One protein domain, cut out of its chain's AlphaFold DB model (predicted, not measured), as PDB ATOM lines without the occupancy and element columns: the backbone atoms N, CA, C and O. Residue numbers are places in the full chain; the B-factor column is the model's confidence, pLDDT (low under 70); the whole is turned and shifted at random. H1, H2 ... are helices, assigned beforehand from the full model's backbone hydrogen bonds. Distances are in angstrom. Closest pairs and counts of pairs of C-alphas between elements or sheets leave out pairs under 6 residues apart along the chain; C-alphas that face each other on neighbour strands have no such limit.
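Overview. This is residues 2 to 142 of the 332 residues of an uncharacterized protein of Caenorhabditis brenneri (UniProt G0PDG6). Two long helices, H3 and H7, run side by side and the same way, meeting near their first residues, while H4 and H5, one after the other, run back behind them, from the last part of H3 to the first part of H7. H2 packs along the first part of H3 and on H5, short H1 crosses H3, H6 sits at the first end of H7, and the last residues, 130 to 142, fold back from the end of H7 as a loop. The printed part has 141 residues with seven named helices, H1 to H7 in order along the chain, and no named strand; the class is all helix. It is elongated, spanning 60 by 35 by 21 A, and only just compact, close to loose, with a radius of gyration of the C-alphas of 17.3 A.

Along the chain. H7, the longest helix, holds residues 102 to 129 and is 41.2 A long, ending at C-alpha 129 at (-19.265, -5.764, 8.506). H3, residues 29 to 53, is 36.1 A long and begins at C-alpha 29 at (-5.743, 19.780, 25.251). H5, residues 70 to 87, measures 26.0 A, H2, residues 10 to 21, 16.6 A, and H4, residues 58 to 68, 15.3 A. The short helices are H1, residues 2 to 8, beginning at C-alpha 2 at (2.275, 13.858, 4.673), and H6, residues 90 to 95.

Arrangement. H7 touches H3 with residues 108 to 112 alone, the same way at a shallow tilt of 12 degrees; the closest C-alphas, of Leu 30 and Thr 108, are 7.1 A apart. H7 touches H5 at a steep tilt of 50 degrees, opposite ways, closest at the C-alphas of Met 83 and Cys 109, 5.6 A. H6 and H7 form a helical hairpin at 32 degrees, a tilt only just short of steep, with the C-alphas of Met 93 and Gly 102 4.3 A apart. H3 is the hub, touching five helices. H2, H3 and H5 form an up and down bundle, each running against the one before it; the closest C-alphas are Ser 17 and Ala 32, 4.5 A, for the hairpin H2 and H3, and Ile 36 and Val 72, 6.5 A, for H3 and H5. H3 also forms a hairpin with H4, closest at the C-alphas of Leu 47 and Gln 62, 6.2 A. H1 touches H3 about perpendicular, at 82 degrees, closest at the C-alphas of Asn 3 and Ala 42, 5.3 A. H4 and H5 meet only through their link, and H4 and H7 are apart. In H1, H2, H3, H4, H5, H6 and H7 every O i to N i+4 pair is within hydrogen-bond range.

Size, cuts and confidence. The two C-alphas farthest apart, those of Thr 56 and Asn 97, are 60.0 A from each other. The printed part has no cut, and no link between helices is long. Residues 130 to 142 hold no named element. Mean pLDDT of the printed part is 89.3; residues 2 to 3, 25 to 26, 54, 56 and 96 to 100 are under 70.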
ATOM      1  N   GLU A   2       2.534  13.357   3.306       61.84
ATOM      2  CA  GLU A   2       2.275  13.858   4.673       61.84
ATOM      3  C   GLU A   2       2.710  12.884   5.783       61.84
ATOM      4  O   GLU A   2       3.421  13.302   6.690       61.84
ATOM      5  N   ASN A   3       2.447  11.577   5.661       65.88
ATOM      6  CA  ASN A   3       2.847  10.587   6.684       65.88
ATOM      7  C   ASN A   3       4.359  10.517   6.923       65.88
ATOM      8  O   ASN A   3       4.803  10.353   8.054       65.88
ATOM      9  N   LEU A   4       5.164  10.699   5.871       71.88
ATOM     10  CA  LEU A   4       6.625  10.742   5.985       71.88
ATOM     11  C   LEU A   4       7.073  11.904   6.876       71.88
ATOM     12  O   LEU A   4       7.963  11.719   7.699       71.88
ATOM     13  N   LYS A   5       6.424  13.072   6.780       77.81
ATOM     14  CA  LYS A   5       6.736  14.217   7.649       77.81
ATOM     15  C   LYS A   5       6.488  13.884   9.121       77.81
ATOM     16  O   LYS A   5       7.329  14.203   9.951       77.81
ATOM     17  N   HIS A   6       5.380  13.210   9.432       75.31
ATOM     18  CA  HIS A   6       5.058  12.798  10.803       75.31
ATOM     19  C   HIS A   6       6.029  11.741  11.348       75.31
ATOM     20  O   HIS A   6       6.396  11.796  12.516       75.31
ATOM     21  N   ILE A   7       6.504  10.824  10.500       76.94
ATOM     22  CA  ILE A   7       7.502   9.813  10.881       76.94
ATOM     23  C   ILE A   7       8.865  10.465  11.163       76.94
ATOM     24  O   ILE A   7       9.492  10.158  12.174       76.94
ATOM     25  N   PHE A   8       9.316  11.389  10.305       81.38
ATOM     26  CA  PHE A   8      10.598  12.080  10.487       81.38
ATOM     27  C   PHE A   8      10.593  13.046  11.677       81.38
ATOM     28  O   PHE A   8      11.607  13.167  12.362       81.38
ATOM     29  N   ASN A   9       9.458  13.689  11.954       88.56
ATOM     30  CA  ASN A   9       9.328  14.677  13.026       88.56
ATOM     31  C   ASN A   9       8.715  14.104  14.312       88.56
ATOM     32  O   ASN A   9       8.340  14.876  15.191       88.56
ATOM     33  N   LEU A  10       8.619  12.774  14.447       89.56
ATOM     34  CA  LEU A  10       7.918  12.110  15.554       89.56
ATOM     35  C   LEU A  10       8.316  12.673  16.926       89.56
ATOM     36  O   LEU A  10       7.455  13.072  17.703       89.56
ATOM     37  N   GLN A  11       9.617  12.739  17.218       91.00
ATOM     38  CA  GLN A  11      10.109  13.203  18.520       91.00
ATOM     39  C   GLN A  11       9.785  14.680  18.774       91.00
ATOM     40  O   GLN A  11       9.406  15.043  19.886       91.00
ATOM     41  N   THR A  12       9.872  15.517  17.740       92.31
ATOM     42  CA  THR A  12       9.505  16.934  17.818       92.31
ATOM     43  C   THR A  12       8.016  17.095  18.104       92.31
ATOM     44  O   THR A  12       7.655  17.771  19.060       92.31
ATOM     45  N   THR A  13       7.149  16.409  17.355       92.31
ATOM     46  CA  THR A  13       5.695  16.473  17.561       92.31
ATOM     47  C   THR A  13       5.285  15.908  18.924       92.31
ATOM     48  O   THR A  13       4.378  16.444  19.559       92.31
ATOM     49  N   LEU A  14       5.961  14.867  19.427       93.56
ATOM     50  CA  LEU A  14       5.745  14.372  20.793       93.56
ATOM     51  C   LEU A  14       6.099  15.433  21.841       93.56
ATOM     52  O   LEU A  14       5.332  15.629  22.782       93.56
ATOM     53  N   GLN A  15       7.216  16.143  21.670       93.00
ATOM     54  CA  GLN A  15       7.600  17.219  22.583       93.00
ATOM     55  C   GLN A  15       6.625  18.401  22.518       93.00
ATOM     56  O   GLN A  15       6.173  18.864  23.559       93.00
ATOM     57  N   GLU A  16       6.222  18.829  21.320       92.88
ATOM     58  CA  GLU A  16       5.200  19.870  21.129       92.88
ATOM     59  C   GLU A  16       3.854  19.472  21.748       92.88
ATOM     60  O   GLU A  16       3.125  20.316  22.262       92.88
ATOM     61  N   SER A  17       3.513  18.180  21.718       92.88
ATOM     62  CA  SER A  17       2.308  17.663  22.372       92.88
ATOM     63  C   SER A  17       2.401  17.768  23.890       92.88
ATOM     64  O   SER A  17       1.436  18.197  24.513       92.88
ATOM     65  N   ARG A  18       3.552  17.429  24.485       93.44
ATOM     66  CA  ARG A  18       3.783  17.595  25.928       93.44
ATOM     67  C   ARG A  18       3.783  19.061  26.341       93.44
ATOM     68  O   ARG A  18       3.153  19.407  27.330       93.44
ATOM     69  N   ASP A  19       4.400  19.924  25.542       92.75
ATOM     70  CA  ASP A  19       4.378  21.370  25.765       92.75
ATOM     71  C   ASP A  19       2.955  21.941  25.675       92.75
ATOM     72  O   ASP A  19       2.619  22.862  26.408       92.75
ATOM     73  N   ALA A  20       2.097  21.381  24.817       91.69
ATOM     74  CA  ALA A  20       0.684  21.748  24.754       91.69
ATOM     75  C   ALA A  20      -0.139  21.213  25.941       91.69
ATOM     76  O   ALA A  20      -1.189  21.781  26.238       91.69
ATOM     77  N   LEU A  21       0.295  20.132  26.599       91.50
ATOM     78  CA  LEU A  21      -0.336  19.600  27.815       91.50
ATOM     79  C   LEU A  21       0.088  20.340  29.087       91.50
ATOM     80  O   LEU A  21      -0.579  20.190  30.107       91.50
ATOM     81  N   ASP A  22       1.180  21.098  29.027       87.94
ATOM     82  CA  ASP A  22       1.718  21.852  30.151       87.94
ATOM     83  C   ASP A  22       0.807  23.043  30.494       87.94
ATOM     84  O   ASP A  22       0.573  23.943  29.675       87.94
ATOM     85  N   ASP A  23       0.275  23.039  31.717       76.19
ATOM     86  CA  ASP A  23      -0.623  24.081  32.214       76.19
ATOM     87  C   ASP A  23       0.091  25.442  32.289       76.19
ATOM     88  O   ASP A  23      -0.511  26.466  31.950       76.19
ATOM     89  N   ASP A  24       1.394  25.460  32.603       70.12
ATOM     90  CA  ASP A  24       2.205  26.687  32.656       70.12
ATOM     91  C   ASP A  24       2.386  27.323  31.265       70.12
ATOM     92  O   ASP A  24       2.656  28.520  31.137       70.12
ATOM     93  N   LYS A  25       2.185  26.537  30.198       61.59
ATOM     94  CA  LYS A  25       2.246  26.974  28.795       61.59
ATOM     95  C   LYS A  25       0.862  27.222  28.184       61.59
ATOM     96  O   LYS A  25       0.753  27.450  26.977       61.59
ATOM     97  N   GLY A  26      -0.193  27.228  29.002       63.66
ATOM     98  CA  GLY A  26      -1.556  27.570  28.596       63.66
ATOM     99  C   GLY A  26      -2.482  26.383  28.318       63.66
ATOM    100  O   GLY A  26      -3.588  26.618  27.832       63.66
ATOM    101  N   GLY A  27      -2.065  25.141  28.612       79.62
ATOM    102  CA  GLY A  27      -2.937  23.960  28.703       79.62
ATOM    103  C   GLY A  27      -3.903  23.771  27.524       79.62
ATOM    104  O   GLY A  27      -5.122  23.895  27.663       79.62
ATOM    105  N   ASN A  28      -3.383  23.453  26.334       90.31
ATOM    106  CA  ASN A  28      -4.175  23.278  25.115       90.31
ATOM    107  C   ASN A  28      -4.400  21.799  24.763       90.31
ATOM    108  O   ASN A  28      -3.788  21.237  23.848       90.31
ATOM    109  N   LEU A  29      -5.373  21.187  25.445       94.06
ATOM    110  CA  LEU A  29      -5.743  19.780  25.251       94.06
ATOM    111  C   LEU A  29      -6.156  19.451  23.806       94.06
ATOM    112  O   LEU A  29      -5.900  18.349  23.329       94.06
ATOM    113  N   LEU A  30      -6.788  20.391  23.088       94.81
ATOM    114  CA  LEU A  30      -7.208  20.163  21.698       94.81
ATOM    115  C   LEU A  30      -6.018  20.092  20.745       94.81
ATOM    116  O   LEU A  30      -6.058  19.311  19.793       94.81
ATOM    117  N   LEU A  31      -4.990  20.910  20.979       94.50
ATOM    118  CA  LEU A  31      -3.769  20.889  20.183       94.50
ATOM    119  C   LEU A  31      -2.985  19.598  20.437       94.50
ATOM    120  O   LEU A  31      -2.644  18.912  19.476       94.50
ATOM    121  N   ALA A  32      -2.802  19.220  21.707       95.62
ATOM    122  CA  ALA A  32      -2.187  17.944  22.066       95.62
ATOM    123  C   ALA A  32      -2.946  16.759  21.443       95.62
ATOM    124  O   ALA A  32      -2.347  15.890  20.811       95.62
ATOM    125  N   HIS A  33      -4.284  16.763  21.524       96.81
ATOM    126  CA  HIS A  33      -5.120  15.734  20.901       96.81
ATOM    127  C   HIS A  33      -4.968  15.687  19.377       96.81
ATOM    128  O   HIS A  33      -4.909  14.605  18.799       96.81
ATOM    129  N   LYS A  34      -4.868  16.845  18.713       95.38
ATOM    130  CA  LYS A  34      -4.623  16.913  17.268       95.38
ATOM    131  C   LYS A  34      -3.297  16.249  16.898       95.38
ATOM    132  O   LYS A  34      -3.287  15.410  16.004       95.38
ATOM    133  N   HIS A  35      -2.214  16.590  17.594       94.56
ATOM    134  CA  HIS A  35      -0.905  15.989  17.345       94.56
ATOM    135  C   HIS A  35      -0.925  14.470  17.547       94.56
ATOM    136  O   HIS A  35      -0.427  13.738  16.695       94.56
ATOM    137  N   ILE A  36      -1.565  13.992  18.620       94.94
ATOM    138  CA  ILE A  36      -1.769  12.557  18.857       94.94
ATOM    139  C   ILE A  36      -2.493  11.919  17.670       94.94
ATOM    140  O   ILE A  36      -2.008  10.927  17.143       94.94
ATOM    141  N   MET A  37      -3.613  12.486  17.212       94.69
ATOM    142  CA  MET A  37      -4.367  11.923  16.087       94.69
ATOM    143  C   MET A  37      -3.555  11.869  14.791       94.69
ATOM    144  O   MET A  37      -3.678  10.899  14.048       94.69
ATOM    145  N   ASP A  38      -2.746  12.891  14.506       93.31
ATOM    146  CA  ASP A  38      -1.905  12.924  13.306       93.31
ATOM    147  C   ASP A  38      -0.823  11.824  13.366       93.31
ATOM    148  O   ASP A  38      -0.591  11.116  12.381       93.31
ATOM    149  N   LEU A  39      -0.218  11.611  14.542       93.69
ATOM    150  CA  LEU A  39       0.755  10.537  14.775       93.69
ATOM    151  C   LEU A  39       0.109   9.143  14.757       93.69
ATOM    152  O   LEU A  39       0.651   8.226  14.139       93.69
ATOM    153  N   GLU A  40      -1.051   8.978  15.393       93.44
ATOM    154  CA  GLU A  40      -1.808   7.723  15.378       93.44
ATOM    155  C   GLU A  40      -2.275   7.376  13.970       93.44
ATOM    156  O   GLU A  40      -2.143   6.229  13.566       93.44
ATOM    157  N   ARG A  41      -2.733   8.351  13.177       92.38
ATOM    158  CA  ARG A  41      -3.086   8.115  11.773       92.38
ATOM    159  C   ARG A  41      -1.888   7.595  10.982       92.38
ATOM    160  O   ARG A  41      -2.022   6.601  10.275       92.38
ATOM    161  N   ALA A  42      -0.721   8.225  11.122       91.88
ATOM    162  CA  ALA A  42       0.490   7.772  10.440       91.88
ATOM    163  C   ALA A  42       0.884   6.343  10.859       91.88
ATOM    164  O   ALA A  42       1.227   5.529  10.001       91.88
ATOM    165  N   ARG A  43       0.796   6.017  12.157       92.25
ATOM    166  CA  ARG A  43       1.020   4.659  12.684       92.25
ATOM    167  C   ARG A  43       0.018   3.660  12.104       92.25
ATOM    168  O   ARG A  43       0.411   2.605  11.613       92.25
ATOM    169  N   ASP A  44      -1.266   3.983  12.181       92.88
ATOM    170  CA  ASP A  44      -2.364   3.079  11.855       92.88
ATOM    171  C   ASP A  44      -2.425   2.792  10.350       92.88
ATOM    172  O   ASP A  44      -2.705   1.662   9.962       92.88
ATOM    173  N   GLU A  45      -2.087   3.763   9.494       91.56
ATOM    174  CA  GLU A  45      -1.967   3.548   8.047       91.56
ATOM    175  C   GLU A  45      -0.819   2.590   7.694       91.56
ATOM    176  O   GLU A  45      -0.998   1.706   6.854       91.56
ATOM    177  N   LEU A  46       0.336   2.710   8.362       91.06
ATOM    178  CA  LEU A  46       1.447   1.769   8.186       91.06
ATOM    179  C   LEU A  46       1.066   0.362   8.657       91.06
ATOM    180  O   LEU A  46       1.308  -0.614   7.950       91.06
ATOM    181  N   LEU A  47       0.436   0.253   9.831       91.56
ATOM    182  CA  LEU A  47      -0.024  -1.028  10.368       91.56
ATOM    183  C   LEU A  47      -1.095  -1.671   9.480       91.56
ATOM    184  O   LEU A  47      -1.059  -2.883   9.270       91.56
ATOM    185  N   ALA A  48      -2.010  -0.876   8.922       90.69
ATOM    186  CA  ALA A  48      -3.026  -1.353   7.994       90.69
ATOM    187  C   ALA A  48      -2.408  -1.887   6.696       90.69
ATOM    188  O   ALA A  48      -2.911  -2.862   6.139       90.69
ATOM    189  N   GLU A  49      -1.330  -1.274   6.205       89.88
ATOM    190  CA  GLU A  49      -0.641  -1.746   5.005       89.88
ATOM    191  C   GLU A  49       0.106  -3.058   5.260       89.88
ATOM    192  O   GLU A  49      -0.063  -4.018   4.508       89.88
ATOM    193  N   VAL A  50       0.818  -3.157   6.389       89.00
ATOM    194  CA  VAL A  50       1.453  -4.410   6.833       89.00
ATOM    195  C   VAL A  50       0.413  -5.524   7.022       89.00
ATOM    196  O   VAL A  50       0.653  -6.668   6.638       89.00
ATOM    197  N   HIS A  51      -0.775  -5.195   7.545       87.56
ATOM    198  CA  HIS A  51      -1.888  -6.140   7.706       87.56
ATOM    199  C   HIS A  51      -2.392  -6.714   6.372       87.56
ATOM    200  O   HIS A  51      -2.747  -7.888   6.311       87.56
ATOM    201  N   LYS A  52      -2.388  -5.934   5.283       87.75
ATOM    202  CA  LYS A  52      -2.807  -6.416   3.951       87.75
ATOM    203  C   LYS A  52      -1.786  -7.348   3.299       87.75
ATOM    204  O   LYS A  52      -2.173  -8.191   2.496       87.75
ATOM    205  N   MET A  53      -0.500  -7.185   3.607       83.62
ATOM    206  CA  MET A  53       0.587  -7.898   2.925       83.62
ATOM    207  C   MET A  53       0.660  -9.401   3.269       83.62
ATOM    208  O   MET A  53       1.286 -10.146   2.521       83.62
ATOM    209  N   SER A  54      -0.005  -9.864   4.342       66.12
ATOM    210  CA  SER A  54      -0.192 -11.285   4.717       66.12
ATOM    211  C   SER A  54       1.059 -12.184   4.567       66.12
ATOM    212  O   SER A  54       0.970 -13.311   4.072       66.12
ATOM    213  N   GLY A  55       2.232 -11.692   4.982       74.69
ATOM    214  CA  GLY A  55       3.518 -12.388   4.871       74.69
ATOM    215  C   GLY A  55       3.953 -13.098   6.160       74.69
ATOM    216  O   GLY A  55       3.434 -12.853   7.245       74.69
ATOM    217  N   THR A  56       4.980 -13.950   6.081       69.31
ATOM    218  CA  THR A  56       5.517 -14.693   7.246       69.31
ATOM    219  C   THR A  56       6.175 -13.806   8.315       69.31
ATOM    220  O   THR A  56       6.425 -14.277   9.420       69.31
ATOM    221  N   ASN A  57       6.470 -12.536   8.007       79.06
ATOM    222  CA  ASN A  57       7.101 -11.571   8.923       79.06
ATOM    223  C   ASN A  57       6.140 -10.493   9.459       79.06
ATOM    224  O   ASN A  57       6.578  -9.635  10.226       79.06
ATOM    225  N   THR A  58       4.849 -10.548   9.111       80.94
ATOM    226  CA  THR A  58       3.854  -9.516   9.448       80.94
ATOM    227  C   THR A  58       3.810  -9.201  10.947       80.94
ATOM    228  O   THR A  58       3.819  -8.034  11.323       80.94
ATOM    229  N   GLU A  59       3.857 -10.207  11.825       82.81
ATOM    230  CA  GLU A  59       3.839  -9.987  13.282       82.81
ATOM    231  C   GLU A  59       5.084  -9.242  13.796       82.81
ATOM    232  O   GLU A  59       4.988  -8.367  14.660       82.81
ATOM    233  N   LYS A  60       6.268  -9.552  13.249       85.88
ATOM    234  CA  LYS A  60       7.521  -8.880  13.628       85.88
ATOM    235  C   LYS A  60       7.517  -7.423  13.174       85.88
ATOM    236  O   LYS A  60       7.898  -6.545  13.942       85.88
ATOM    237  N   GLU A  61       7.061  -7.167  11.951       85.81
ATOM    238  CA  GLU A  61       6.946  -5.816  11.391       85.81
ATOM    239  C   GLU A  61       5.920  -4.972  12.159       85.81
ATOM    240  O   GLU A  61       6.211  -3.830  12.517       85.81
ATOM    241  N   GLN A  62       4.767  -5.553  12.511       87.00
ATOM    242  CA  GLN A  62       3.780  -4.909  13.382       87.00
ATOM    243  C   GLN A  62       4.376  -4.557  14.747       87.00
ATOM    244  O   GLN A  62       4.223  -3.427  15.208       87.00
ATOM    245  N   SER A  63       5.099  -5.486  15.381       89.31
ATOM    246  CA  SER A  63       5.734  -5.238  16.678       89.31
ATOM    247  C   SER A  63       6.769  -4.107  16.616       89.31
ATOM    248  O   SER A  63       6.802  -3.251  17.500       89.31
ATOM    249  N   LEU A  64       7.581  -4.048  15.556       90.25
ATOM    250  CA  LEU A  64       8.548  -2.965  15.351       90.25
ATOM    251  C   LEU A  64       7.861  -1.604  15.192       90.25
ATOM    252  O   LEU A  64       8.296  -0.634  15.813       90.25
ATOM    253  N   LEU A  65       6.773  -1.535  14.418       89.31
ATOM    254  CA  LEU A  65       5.998  -0.305  14.241       89.31
ATOM    255  C   LEU A  65       5.338   0.149  15.545       89.31
ATOM    256  O   LEU A  65       5.437   1.322  15.901       89.31
ATOM    257  N   VAL A  66       4.723  -0.767  16.297       89.38
ATOM    258  CA  VAL A  66       4.140  -0.450  17.612       89.38
ATOM    259  C   VAL A  66       5.213   0.099  18.555       89.38
ATOM    260  O   VAL A  66       5.009   1.132  19.187       89.38
ATOM    261  N   ASN A  67       6.392  -0.525  18.592       91.31
ATOM    262  CA  ASN A  67       7.498  -0.059  19.426       91.31
ATOM    263  C   ASN A  67       8.037   1.313  18.990       91.31
ATOM    264  O   ASN A  67       8.360   2.133  19.849       91.31
ATOM    265  N   PHE A  68       8.106   1.589  17.684       90.94
ATOM    266  CA  PHE A  68       8.546   2.885  17.160       90.94
ATOM    267  C   PHE A  68       7.622   4.031  17.604       90.94
ATOM    268  O   PHE A  68       8.100   5.097  17.989       90.94
ATOM    269  N   PHE A  69       6.306   3.795  17.626       92.94
ATOM    270  CA  PHE A  69       5.305   4.786  18.034       92.94
ATOM    271  C   PHE A  69       4.948   4.759  19.527       92.94
ATOM    272  O   PHE A  69       4.072   5.512  19.944       92.94
ATOM    273  N   LYS A  70       5.646   3.980  20.363       91.56
ATOM    274  CA  LYS A  70       5.348   3.848  21.804       91.56
ATOM    275  C   LYS A  70       5.300   5.184  22.562       91.56
ATOM    276  O   LYS A  70       4.588   5.321  23.552       91.56
ATOM    277  N   GLY A  71       6.043   6.194  22.099       93.19
ATOM    278  CA  GLY A  71       5.986   7.545  22.667       93.19
ATOM    279  C   GLY A  71       4.599   8.195  22.572       93.19
ATOM    280  O   GLY A  71       4.244   8.975  23.449       93.19
ATOM    281  N   VAL A  72       3.803   7.842  21.558       93.81
ATOM    282  CA  VAL A  72       2.425   8.327  21.389       93.81
ATOM    283  C   VAL A  72       1.542   7.831  22.529       93.81
ATOM    284  O   VAL A  72       0.801   8.627  23.098       93.81
ATOM    285  N   ASP A  73       1.678   6.563  22.925       93.75
ATOM    286  CA  ASP A  73       0.889   5.980  24.017       93.75
ATOM    287  C   ASP A  73       1.153   6.710  25.348       93.75
ATOM    288  O   ASP A  73       0.217   7.018  26.081       93.75
ATOM    289  N   SER A  74       2.408   7.098  25.614       95.19
ATOM    290  CA  SER A  74       2.767   7.927  26.780       95.19
ATOM    291  C   SER A  74       2.022   9.264  26.784       95.19
ATOM    292  O   SER A  74       1.457   9.655  27.801       95.19
ATOM    293  N   VAL A  75       1.999   9.967  25.650       95.38
ATOM    294  CA  VAL A  75       1.335  11.277  25.550       95.38
ATOM    295  C   VAL A  75      -0.191  11.128  25.619       95.38
ATOM    296  O   VAL A  75      -0.864  11.979  26.193       95.38
ATOM    297  N   VAL A  76      -0.752  10.029  25.102       95.94
ATOM    298  CA  VAL A  76      -2.173   9.680  25.275       95.94
ATOM    299  C   VAL A  76      -2.508   9.479  26.754       95.94
ATOM    300  O   VAL A  76      -3.522  10.000  27.225       95.94
ATOM    301  N   GLU A  77      -1.669   8.759  27.502       95.81
ATOM    302  CA  GLU A  77      -1.851   8.579  28.944       95.81
ATOM    303  C   GLU A  77      -1.799   9.916  29.694       95.81
ATOM    304  O   GLU A  77      -2.680  10.179  30.515       95.81
ATOM    305  N   GLU A  78      -0.813  10.769  29.396       95.56
ATOM    306  CA  GLU A  78      -0.674  12.119  29.964       95.56
ATOM    307  C   GLU A  78      -1.911  12.988  29.664       95.56
ATOM    308  O   GLU A  78      -2.535  13.504  30.592       95.56
ATOM    309  N   LEU A  79      -2.348  13.058  28.397       96.25
ATOM    310  CA  LEU A  79      -3.572  13.766  27.996       96.25
ATOM    311  C   LEU A  79      -4.788  13.252  28.775       96.25
ATOM    312  O   LEU A  79      -5.575  14.041  29.301       96.25
ATOM    313  N   SER A  80      -4.944  11.928  28.860       96.00
ATOM    314  CA  SER A  80      -6.091  11.324  29.531       96.00
ATOM    315  C   SER A  80      -6.118  11.668  31.024       96.00
ATOM    316  O   SER A  80      -7.181  11.986  31.548       96.00
ATOM    317  N   LYS A  81      -4.962  11.696  31.707       95.75
ATOM    318  CA  LYS A  81      -4.866  12.098  33.121       95.75
ATOM    319  C   LYS A  81      -5.355  13.530  33.328       95.75
ATOM    320  O   LYS A  81      -6.176  13.744  34.221       95.75
ATOM    321  N   ASN A  82      -4.934  14.469  32.477       94.88
ATOM    322  CA  ASN A  82      -5.389  15.862  32.541       94.88
ATOM    323  C   ASN A  82      -6.906  15.956  32.306       94.88
ATOM    324  O   ASN A  82      -7.616  16.634  33.051       94.88
ATOM    325  N   MET A  83      -7.434  15.211  31.330       96.31
ATOM    326  CA  MET A  83      -8.877  15.157  31.069       96.31
ATOM    327  C   MET A  83      -9.671  14.608  32.261       96.31
ATOM    328  O   MET A  83     -10.683  15.196  32.641       96.31
ATOM    329  N   TRP A  84      -9.231  13.503  32.873       97.00
ATOM    330  CA  TRP A  84      -9.916  12.917  34.030       97.00
ATOM    331  C   TRP A  84      -9.843  13.822  35.258       97.00
ATOM    332  O   TRP A  84     -10.800  13.871  36.027       97.00
ATOM    333  N   PHE A  85      -8.756  14.576  35.426       94.81
ATOM    334  CA  PHE A  85      -8.647  15.581  36.480       94.81
ATOM    335  C   PHE A  85      -9.687  16.699  36.315       94.81
ATOM    336  O   PHE A  85     -10.406  17.010  37.265       94.81
ATOM    337  N   ILE A  86      -9.829  17.247  35.102       94.12
ATOM    338  CA  ILE A  86     -10.816  18.298  34.801       94.12
ATOM    339  C   ILE A  86     -12.244  17.763  34.943       94.12
ATOM    340  O   ILE A  86     -13.069  18.370  35.625       94.12
ATOM    341  N   LEU A  87     -12.545  16.607  34.344       96.56
ATOM    342  CA  LEU A  87     -13.877  15.999  34.427       96.56
ATOM    343  C   LEU A  87     -14.237  15.637  35.871       96.56
ATOM    344  O   LEU A  87     -15.367  15.873  36.298       96.56
ATOM    345  N   GLY A  88     -13.270  15.160  36.654       95.94
ATOM    346  CA  GLY A  88     -13.436  14.885  38.078       95.94
ATOM    347  C   GLY A  88     -13.807  16.109  38.918       95.94
ATOM    348  O   GLY A  88     -14.302  15.922  40.024       95.94
ATOM    349  N   ARG A  89     -13.624  17.331  38.400       93.81
ATOM    350  CA  ARG A  89     -13.956  18.612  39.047       93.81
ATOM    351  C   ARG A  89     -15.121  19.343  38.380       93.81
ATOM    352  O   ARG A  89     -15.319  20.530  38.609       93.81
ATOM    353  N   THR A  90     -15.892  18.668  37.523       95.31
ATOM    354  CA  THR A  90     -16.918  19.306  36.676       95.31
ATOM    355  C   THR A  90     -17.847  20.249  37.451       95.31
ATOM    356  O   THR A  90     -18.136  21.341  36.965       95.31
ATOM    357  N   LEU A  91     -18.304  19.856  38.647       94.62
ATOM    358  CA  LEU A  91     -19.225  20.662  39.456       94.62
ATOM    359  C   LEU A  91     -18.558  21.945  39.981       94.62
ATOM    360  O   LEU A  91     -19.178  23.009  39.987       94.62
ATOM    361  N   GLU A  92     -17.282  21.876  40.355       92.75
ATOM    362  CA  GLU A  92     -16.465  23.035  40.712       92.75
ATOM    363  C   GLU A  92     -16.225  23.946  39.502       92.75
ATOM    364  O   GLU A  92     -16.369  25.165  39.624       92.75
ATOM    365  N   MET A  93     -15.945  23.361  38.329       91.12
ATOM    366  CA  MET A  93     -15.705  24.105  37.087       91.12
ATOM    367  C   MET A  93     -16.921  24.953  36.689       91.12
ATOM    368  O   MET A  93     -16.768  26.090  36.242       91.12
ATOM    369  N   VAL A  94     -18.140  24.424  36.852       91.25
ATOM    370  CA  VAL A  94     -19.380  25.122  36.460       91.25
ATOM    371  C   VAL A  94     -19.874  26.120  37.503       91.25
ATOM    372  O   VAL A  94     -20.657  27.006  37.171       91.25
ATOM    373  N   LYS A  95     -19.405  26.016  38.754       88.00
ATOM    374  CA  LYS A  95     -19.772  26.934  39.841       88.00
ATOM    375  C   LYS A  95     -19.285  28.370  39.597       88.00
ATOM    376  O   LYS A  95     -19.853  29.300  40.161       88.00
ATOM    377  N   GLY A  96     -18.273  28.562  38.744       69.94
ATOM    378  CA  GLY A  96     -17.789  29.889  38.348       69.94
ATOM    379  C   GLY A  96     -16.830  30.548  39.347       69.94
ATOM    380  O   GLY A  96     -16.604  31.751  39.268       69.94
ATOM    381  N   ASN A  97     -16.254  29.773  40.272       61.09
ATOM    382  CA  ASN A  97     -15.226  30.258  41.204       61.09
ATOM    383  C   ASN A  97     -13.846  30.418  40.535       61.09
ATOM    384  O   ASN A  97     -12.971  31.094  41.070       61.09
ATOM    385  N   GLU A  98     -13.644  29.782  39.381       55.12
ATOM    386  CA  GLU A  98     -12.427  29.872  38.578       55.12
ATOM    387  C   GLU A  98     -12.605  30.953  37.503       55.12
ATOM    388  O   GLU A  98     -13.707  31.136  36.987       55.12
ATOM    389  N   GLN A  99     -11.537  31.691  37.188       55.50
ATOM    390  CA  GLN A  99     -11.529  32.828  36.260       55.50
ATOM    391  C   GLN A  99     -12.135  32.470  34.885       55.50
ATOM    392  O   GLN A  99     -11.421  32.060  33.980       55.50
ATOM    393  N   GLY A 100     -13.457  32.593  34.722       62.22
ATOM    394  CA  GLY A 100     -14.214  32.598  33.459       62.22
ATOM    395  C   GLY A 100     -14.103  31.392  32.504       62.22
ATOM    396  O   GLY A 100     -14.845  31.356  31.527       62.22
ATOM    397  N   GLY A 101     -13.216  30.419  32.740       81.50
ATOM    398  CA  GLY A 101     -12.848  29.377  31.770       81.50
ATOM    399  C   GLY A 101     -13.258  27.945  32.127       81.50
ATOM    400  O   GLY A 101     -13.151  27.060  31.278       81.50
ATOM    401  N   GLY A 102     -13.762  27.705  33.341       88.31
ATOM    402  CA  GLY A 102     -14.036  26.354  33.844       88.31
ATOM    403  C   GLY A 102     -14.977  25.520  32.955       88.31
ATOM    404  O   GLY A 102     -14.581  24.446  32.487       88.31
ATOM    405  N   PRO A 103     -16.190  26.009  32.618       91.69
ATOM    406  CA  PRO A 103     -17.111  25.285  31.737       91.69
ATOM    407  C   PRO A 103     -16.500  24.972  30.363       91.69
ATOM    408  O   PRO A 103     -16.721  23.899  29.801       91.69
ATOM    409  N   GLN A 104     -15.675  25.881  29.833       91.69
ATOM    410  CA  GLN A 104     -15.025  25.708  28.535       91.69
ATOM    411  C   GLN A 104     -13.981  24.580  28.553       91.69
ATOM    412  O   GLN A 104     -13.820  23.876  27.551       91.69
ATOM    413  N   GLN A 105     -13.294  24.364  29.678       92.25
ATOM    414  CA  GLN A 105     -12.364  23.242  29.845       92.25
ATOM    415  C   GLN A 105     -13.102  21.898  29.911       92.25
ATOM    416  O   GLN A 105     -12.677  20.938  29.261       92.25
ATOM    417  N   VAL A 106     -14.254  21.840  30.589       94.75
ATOM    418  CA  VAL A 106     -15.127  20.650  30.600       94.75
ATOM    419  C   VAL A 106     -15.606  20.324  29.184       94.75
ATOM    420  O   VAL A 106     -15.415  19.204  28.709       94.75
ATOM    421  N   VAL A 107     -16.139  21.319  28.463       95.25
ATOM    422  CA  VAL A 107     -16.556  21.169  27.056       95.25
ATOM    423  C   VAL A 107     -15.393  20.688  26.191       95.25
ATOM    424  O   VAL A 107     -15.570  19.836  25.323       95.25
ATOM    425  N   THR A 108     -14.187  21.203  26.422       95.38
ATOM    426  CA  THR A 108     -12.989  20.787  25.687       95.38
ATOM    427  C   THR A 108     -12.678  19.304  25.894       95.38
ATOM    428  O   THR A 108     -12.480  18.595  24.907       95.38
ATOM    429  N   CYS A 109     -12.719  18.812  27.134       96.75
ATOM    430  CA  CYS A 109     -12.538  17.389  27.429       96.75
ATOM    431  C   CYS A 109     -13.622  16.535  26.754       96.75
ATOM    432  O   CYS A 109     -13.311  15.550  26.087       96.75
ATOM    433  N   LEU A 110     -14.890  16.941  26.853       97.12
ATOM    434  CA  LEU A 110     -16.014  16.202  26.269       97.12
ATOM    435  C   LEU A 110     -15.969  16.174  24.737       97.12
ATOM    436  O   LEU A 110     -16.285  15.155  24.130       97.12
ATOM    437  N   ARG A 111     -15.495  17.245  24.091       97.06
ATOM    438  CA  ARG A 111     -15.258  17.264  22.637       97.06
ATOM    439  C   ARG A 111     -14.211  16.245  22.206       97.06
ATOM    440  O   ARG A 111     -14.338  15.683  21.119       97.06
ATOM    441  N   ILE A 112     -13.176  16.043  23.020       97.81
ATOM    442  CA  ILE A 112     -12.164  15.017  22.765       97.81
ATOM    443  C   ILE A 112     -12.789  13.629  22.937       97.81
ATOM    444  O   ILE A 112     -12.659  12.811  22.032       97.81
ATOM    445  N   VAL A 113     -13.536  13.394  24.025       98.12
ATOM    446  CA  VAL A 113     -14.255  12.125  24.256       98.12
ATOM    447  C   VAL A 113     -15.159  11.776  23.069       98.12
ATOM    448  O   VAL A 113     -15.004  10.715  22.478       98.12
ATOM    449  N   GLU A 114     -16.030  12.690  22.640       97.62
ATOM    450  CA  GLU A 114     -16.938  12.468  21.502       97.62
ATOM    451  C   GLU A 114     -16.199  12.208  20.181       97.62
ATOM    452  O   GLU A 114     -16.691  11.500  19.296       97.62
ATOM    453  N   ARG A 115     -15.005  12.787  20.012       97.31
ATOM    454  CA  ARG A 115     -14.174  12.523  18.836       97.31
ATOM    455  C   ARG A 115     -13.583  11.115  18.884       97.31
ATOM    456  O   ARG A 115     -13.617  10.434  17.863       97.31
ATOM    457  N   GLU A 116     -13.087  10.684  20.039       97.38
ATOM    458  CA  GLU A 116     -12.545   9.336  20.242       97.38
ATOM    459  C   GLU A 116     -13.618   8.258  20.071       97.38
ATOM    460  O   GLU A 116     -13.394   7.298  19.340       97.38
ATOM    461  N   GLU A 117     -14.820   8.466  20.615       97.06
ATOM    462  CA  GLU A 117     -15.957   7.551  20.434       97.06
ATOM    463  C   GLU A 117     -16.362   7.410  18.961       97.06
ATOM    464  O   GLU A 117     -16.729   6.329  18.498       97.06
ATOM    465  N   ARG A 118     -16.259   8.487  18.170       96.94
ATOM    466  CA  ARG A 118     -16.520   8.423  16.725       96.94
ATOM    467  C   ARG A 118     -15.473   7.589  15.986       96.94
ATOM    468  O   ARG A 118     -15.830   6.882  15.043       96.94
ATOM    469  N   ILE A 119     -14.206   7.684  16.392       96.12
ATOM    470  CA  ILE A 119     -13.111   6.881  15.832       96.12
ATOM    471  C   ILE A 119     -13.313   5.408  16.202       96.12
ATOM    472  O   ILE A 119     -13.256   4.543  15.327       96.12
ATOM    473  N   ASP A 120     -13.623   5.127  17.467       96.88
ATOM    474  CA  ASP A 120     -13.915   3.778  17.950       96.88
ATOM    475  C   ASP A 120     -15.093   3.170  17.181       96.88
ATOM    476  O   ASP A 120     -14.978   2.074  16.628       96.88
ATOM    477  N   LYS A 121     -16.195   3.917  17.041       96.50
ATOM    478  CA  LYS A 121     -17.367   3.482  16.276       96.50
ATOM    479  C   LYS A 121     -17.029   3.164  14.822       96.50
ATOM    480  O   LYS A 121     -17.488   2.147  14.315       96.50
ATOM    481  N   PHE A 122     -16.215   3.985  14.157       96.00
ATOM    482  CA  PHE A 122     -15.793   3.728  12.777       96.00
ATOM    483  C   PHE A 122     -15.105   2.360  12.633       96.00
ATOM    484  O   PHE A 122     -15.466   1.580  11.748       96.00
ATOM    485  N   TYR A 123     -14.164   2.037  13.525       95.06
ATOM    486  CA  TYR A 123     -13.465   0.750  13.489       95.06
ATOM    487  C   TYR A 123     -14.362  -0.426  13.891       95.06
ATOM    488  O   TYR A 123     -14.300  -1.487  13.268       95.06
ATOM    489  N   MET A 124     -15.234  -0.244  14.884       95.19
ATOM    490  CA  MET A 124     -16.170  -1.287  15.315       95.19
ATOM    491  C   MET A 124     -17.230  -1.591  14.243       95.19
ATOM    492  O   MET A 124     -17.542  -2.759  14.001       95.19
ATOM    493  N   ASP A 125     -17.721  -0.573  13.532       96.00
ATOM    494  CA  ASP A 125     -18.643  -0.727  12.400       96.00
ATOM    495  C   ASP A 125     -17.962  -1.405  11.197       96.00
ATOM    496  O   ASP A 125     -18.587  -2.195  10.487       96.00
ATOM    497  N   ALA A 126     -16.675  -1.132  10.954       93.81
ATOM    498  CA  ALA A 126     -15.907  -1.822   9.919       93.81
ATOM    499  C   ALA A 126     -15.695  -3.306  10.266       93.81
ATOM    500  O   ALA A 126     -15.929  -4.175   9.423       93.81
ATOM    501  N   LYS A 127     -15.322  -3.599  11.520       93.69
ATOM    502  CA  LYS A 127     -15.108  -4.962  12.028       93.69
ATOM    503  C   LYS A 127     -16.391  -5.795  12.045       93.69
ATOM    504  O   LYS A 127     -16.342  -6.991  11.772       93.69
ATOM    505  N   SER A 128     -17.538  -5.184  12.347       93.88
ATOM    506  CA  SER A 128     -18.827  -5.890  12.345       93.88
ATOM    507  C   SER A 128     -19.281  -6.285  10.937       93.88
ATOM    508  O   SER A 128     -19.868  -7.351  10.762       93.88
ATOM    509  N   LYS A 129     -18.971  -5.468   9.920       94.50
ATOM    510  CA  LYS A 129     -19.265  -5.764   8.506       94.50
ATOM    511  C   LYS A 129     -18.279  -6.750   7.885       94.50
ATOM    512  O   LYS A 129     -18.662  -7.528   7.016       94.50
ATOM    513  N   ASN A 130     -17.016  -6.694   8.292       92.75
ATOM    514  CA  ASN A 130     -15.964  -7.581   7.819       92.75
ATOM    515  C   ASN A 130     -15.053  -7.958   8.990       92.75
ATOM    516  O   ASN A 130     -14.273  -7.134   9.464       92.75
ATOM    517  N   SER A 131     -15.089  -9.226   9.402       89.56
ATOM    518  CA  SER A 131     -14.284  -9.733  10.519       89.56
ATOM    519  C   SER A 131     -12.772  -9.617  10.295       89.56
ATOM    520  O   SER A 131     -12.018  -9.631  11.262       89.56
ATOM    521  N   SER A 132     -12.330  -9.495   9.039       88.62
ATOM    522  CA  SER A 132     -10.927  -9.299   8.660       88.62
ATOM    523  C   SER A 132     -10.523  -7.820   8.550       88.62
ATOM    524  O   SER A 132      -9.375  -7.531   8.195       88.62
ATOM    525  N   ALA A 133     -11.443  -6.878   8.803       91.12
ATOM    526  CA  ALA A 133     -11.133  -5.455   8.784       91.12
ATOM    527  C   ALA A 133     -10.064  -5.123   9.831       91.12
ATOM    528  O   ALA A 133     -10.112  -5.594  10.969       91.12
ATOM    529  N   PHE A 134      -9.101  -4.297   9.430       91.19
ATOM    530  CA  PHE A 134      -8.045  -3.841  10.320       91.19
ATOM    531  C   PHE A 134      -8.622  -2.957  11.432       91.19
ATOM    532  O   PHE A 134      -9.398  -2.036  11.167       91.19
ATOM    533  N   VAL A 135      -8.207  -3.230  12.667       93.31
ATOM    534  CA  VAL A 135      -8.477  -2.386  13.830       93.31
ATOM    535  C   VAL A 135      -7.137  -2.053  14.478       93.31
ATOM    536  O   VAL A 135      -6.389  -2.983  14.795       93.31
ATOM    537  N   PRO A 136      -6.820  -0.763  14.679       92.38
ATOM    538  CA  PRO A 136      -5.592  -0.369  15.341       92.38
ATOM    539  C   PRO A 136      -5.465  -0.963  16.747       92.38
ATOM    540  O   PRO A 136      -6.473  -1.124  17.448       92.38
ATOM    541  N   PRO A 137      -4.236  -1.247  17.205       89.06
ATOM    542  CA  PRO A 137      -4.008  -1.659  18.582       89.06
ATOM    543  C   PRO A 137      -4.502  -0.578  19.556       89.06
ATOM    544  O   PRO A 137      -4.329   0.616  19.322       89.06
ATOM    545  N   GLY A 138      -5.133  -1.000  20.654       88.31
ATOM    546  CA  GLY A 138      -5.668  -0.089  21.677       88.31
ATOM    547  C   GLY A 138      -7.053   0.501  21.378       88.31
ATOM    548  O   GLY A 138      -7.511   1.355  22.135       88.31
ATOM    549  N   ARG A 139      -7.732   0.058  20.310       93.56
ATOM    550  CA  ARG A 139      -9.125   0.422  19.989       93.56
ATOM    551  C   ARG A 139     -10.083  -0.760  20.257       93.56
ATOM    552  O   ARG A 139      -9.713  -1.901  19.970       93.56
ATOM    553  N   PRO A 140     -11.319  -0.522  20.738       94.88
ATOM    554  CA  PRO A 140     -11.863   0.767  21.163       94.88
ATOM    555  C   PRO A 140     -11.282   1.206  22.517       94.88
ATOM    556  O   PRO A 140     -10.908   0.371  23.341       94.88
ATOM    557  N   ARG A 141     -11.212   2.517  22.746       94.44
ATOM    558  CA  ARG A 141     -10.750   3.102  24.008       94.44
ATOM    559  C   ARG A 141     -11.874   3.302  25.027       94.44
ATOM    560  O   ARG A 141     -11.573   3.352  26.219       94.44
ATOM    561  N   ASN A 142     -13.130   3.422  24.587       96.06
ATOM    562  CA  ASN A 142     -14.313   3.616  25.445       96.06
ATOM    563  C   ASN A 142     -14.149   4.796  26.429       96.06
ATOM    564  O   ASN A 142     -14.347   4.678  27.645       96.06
TER     565      ASN A 142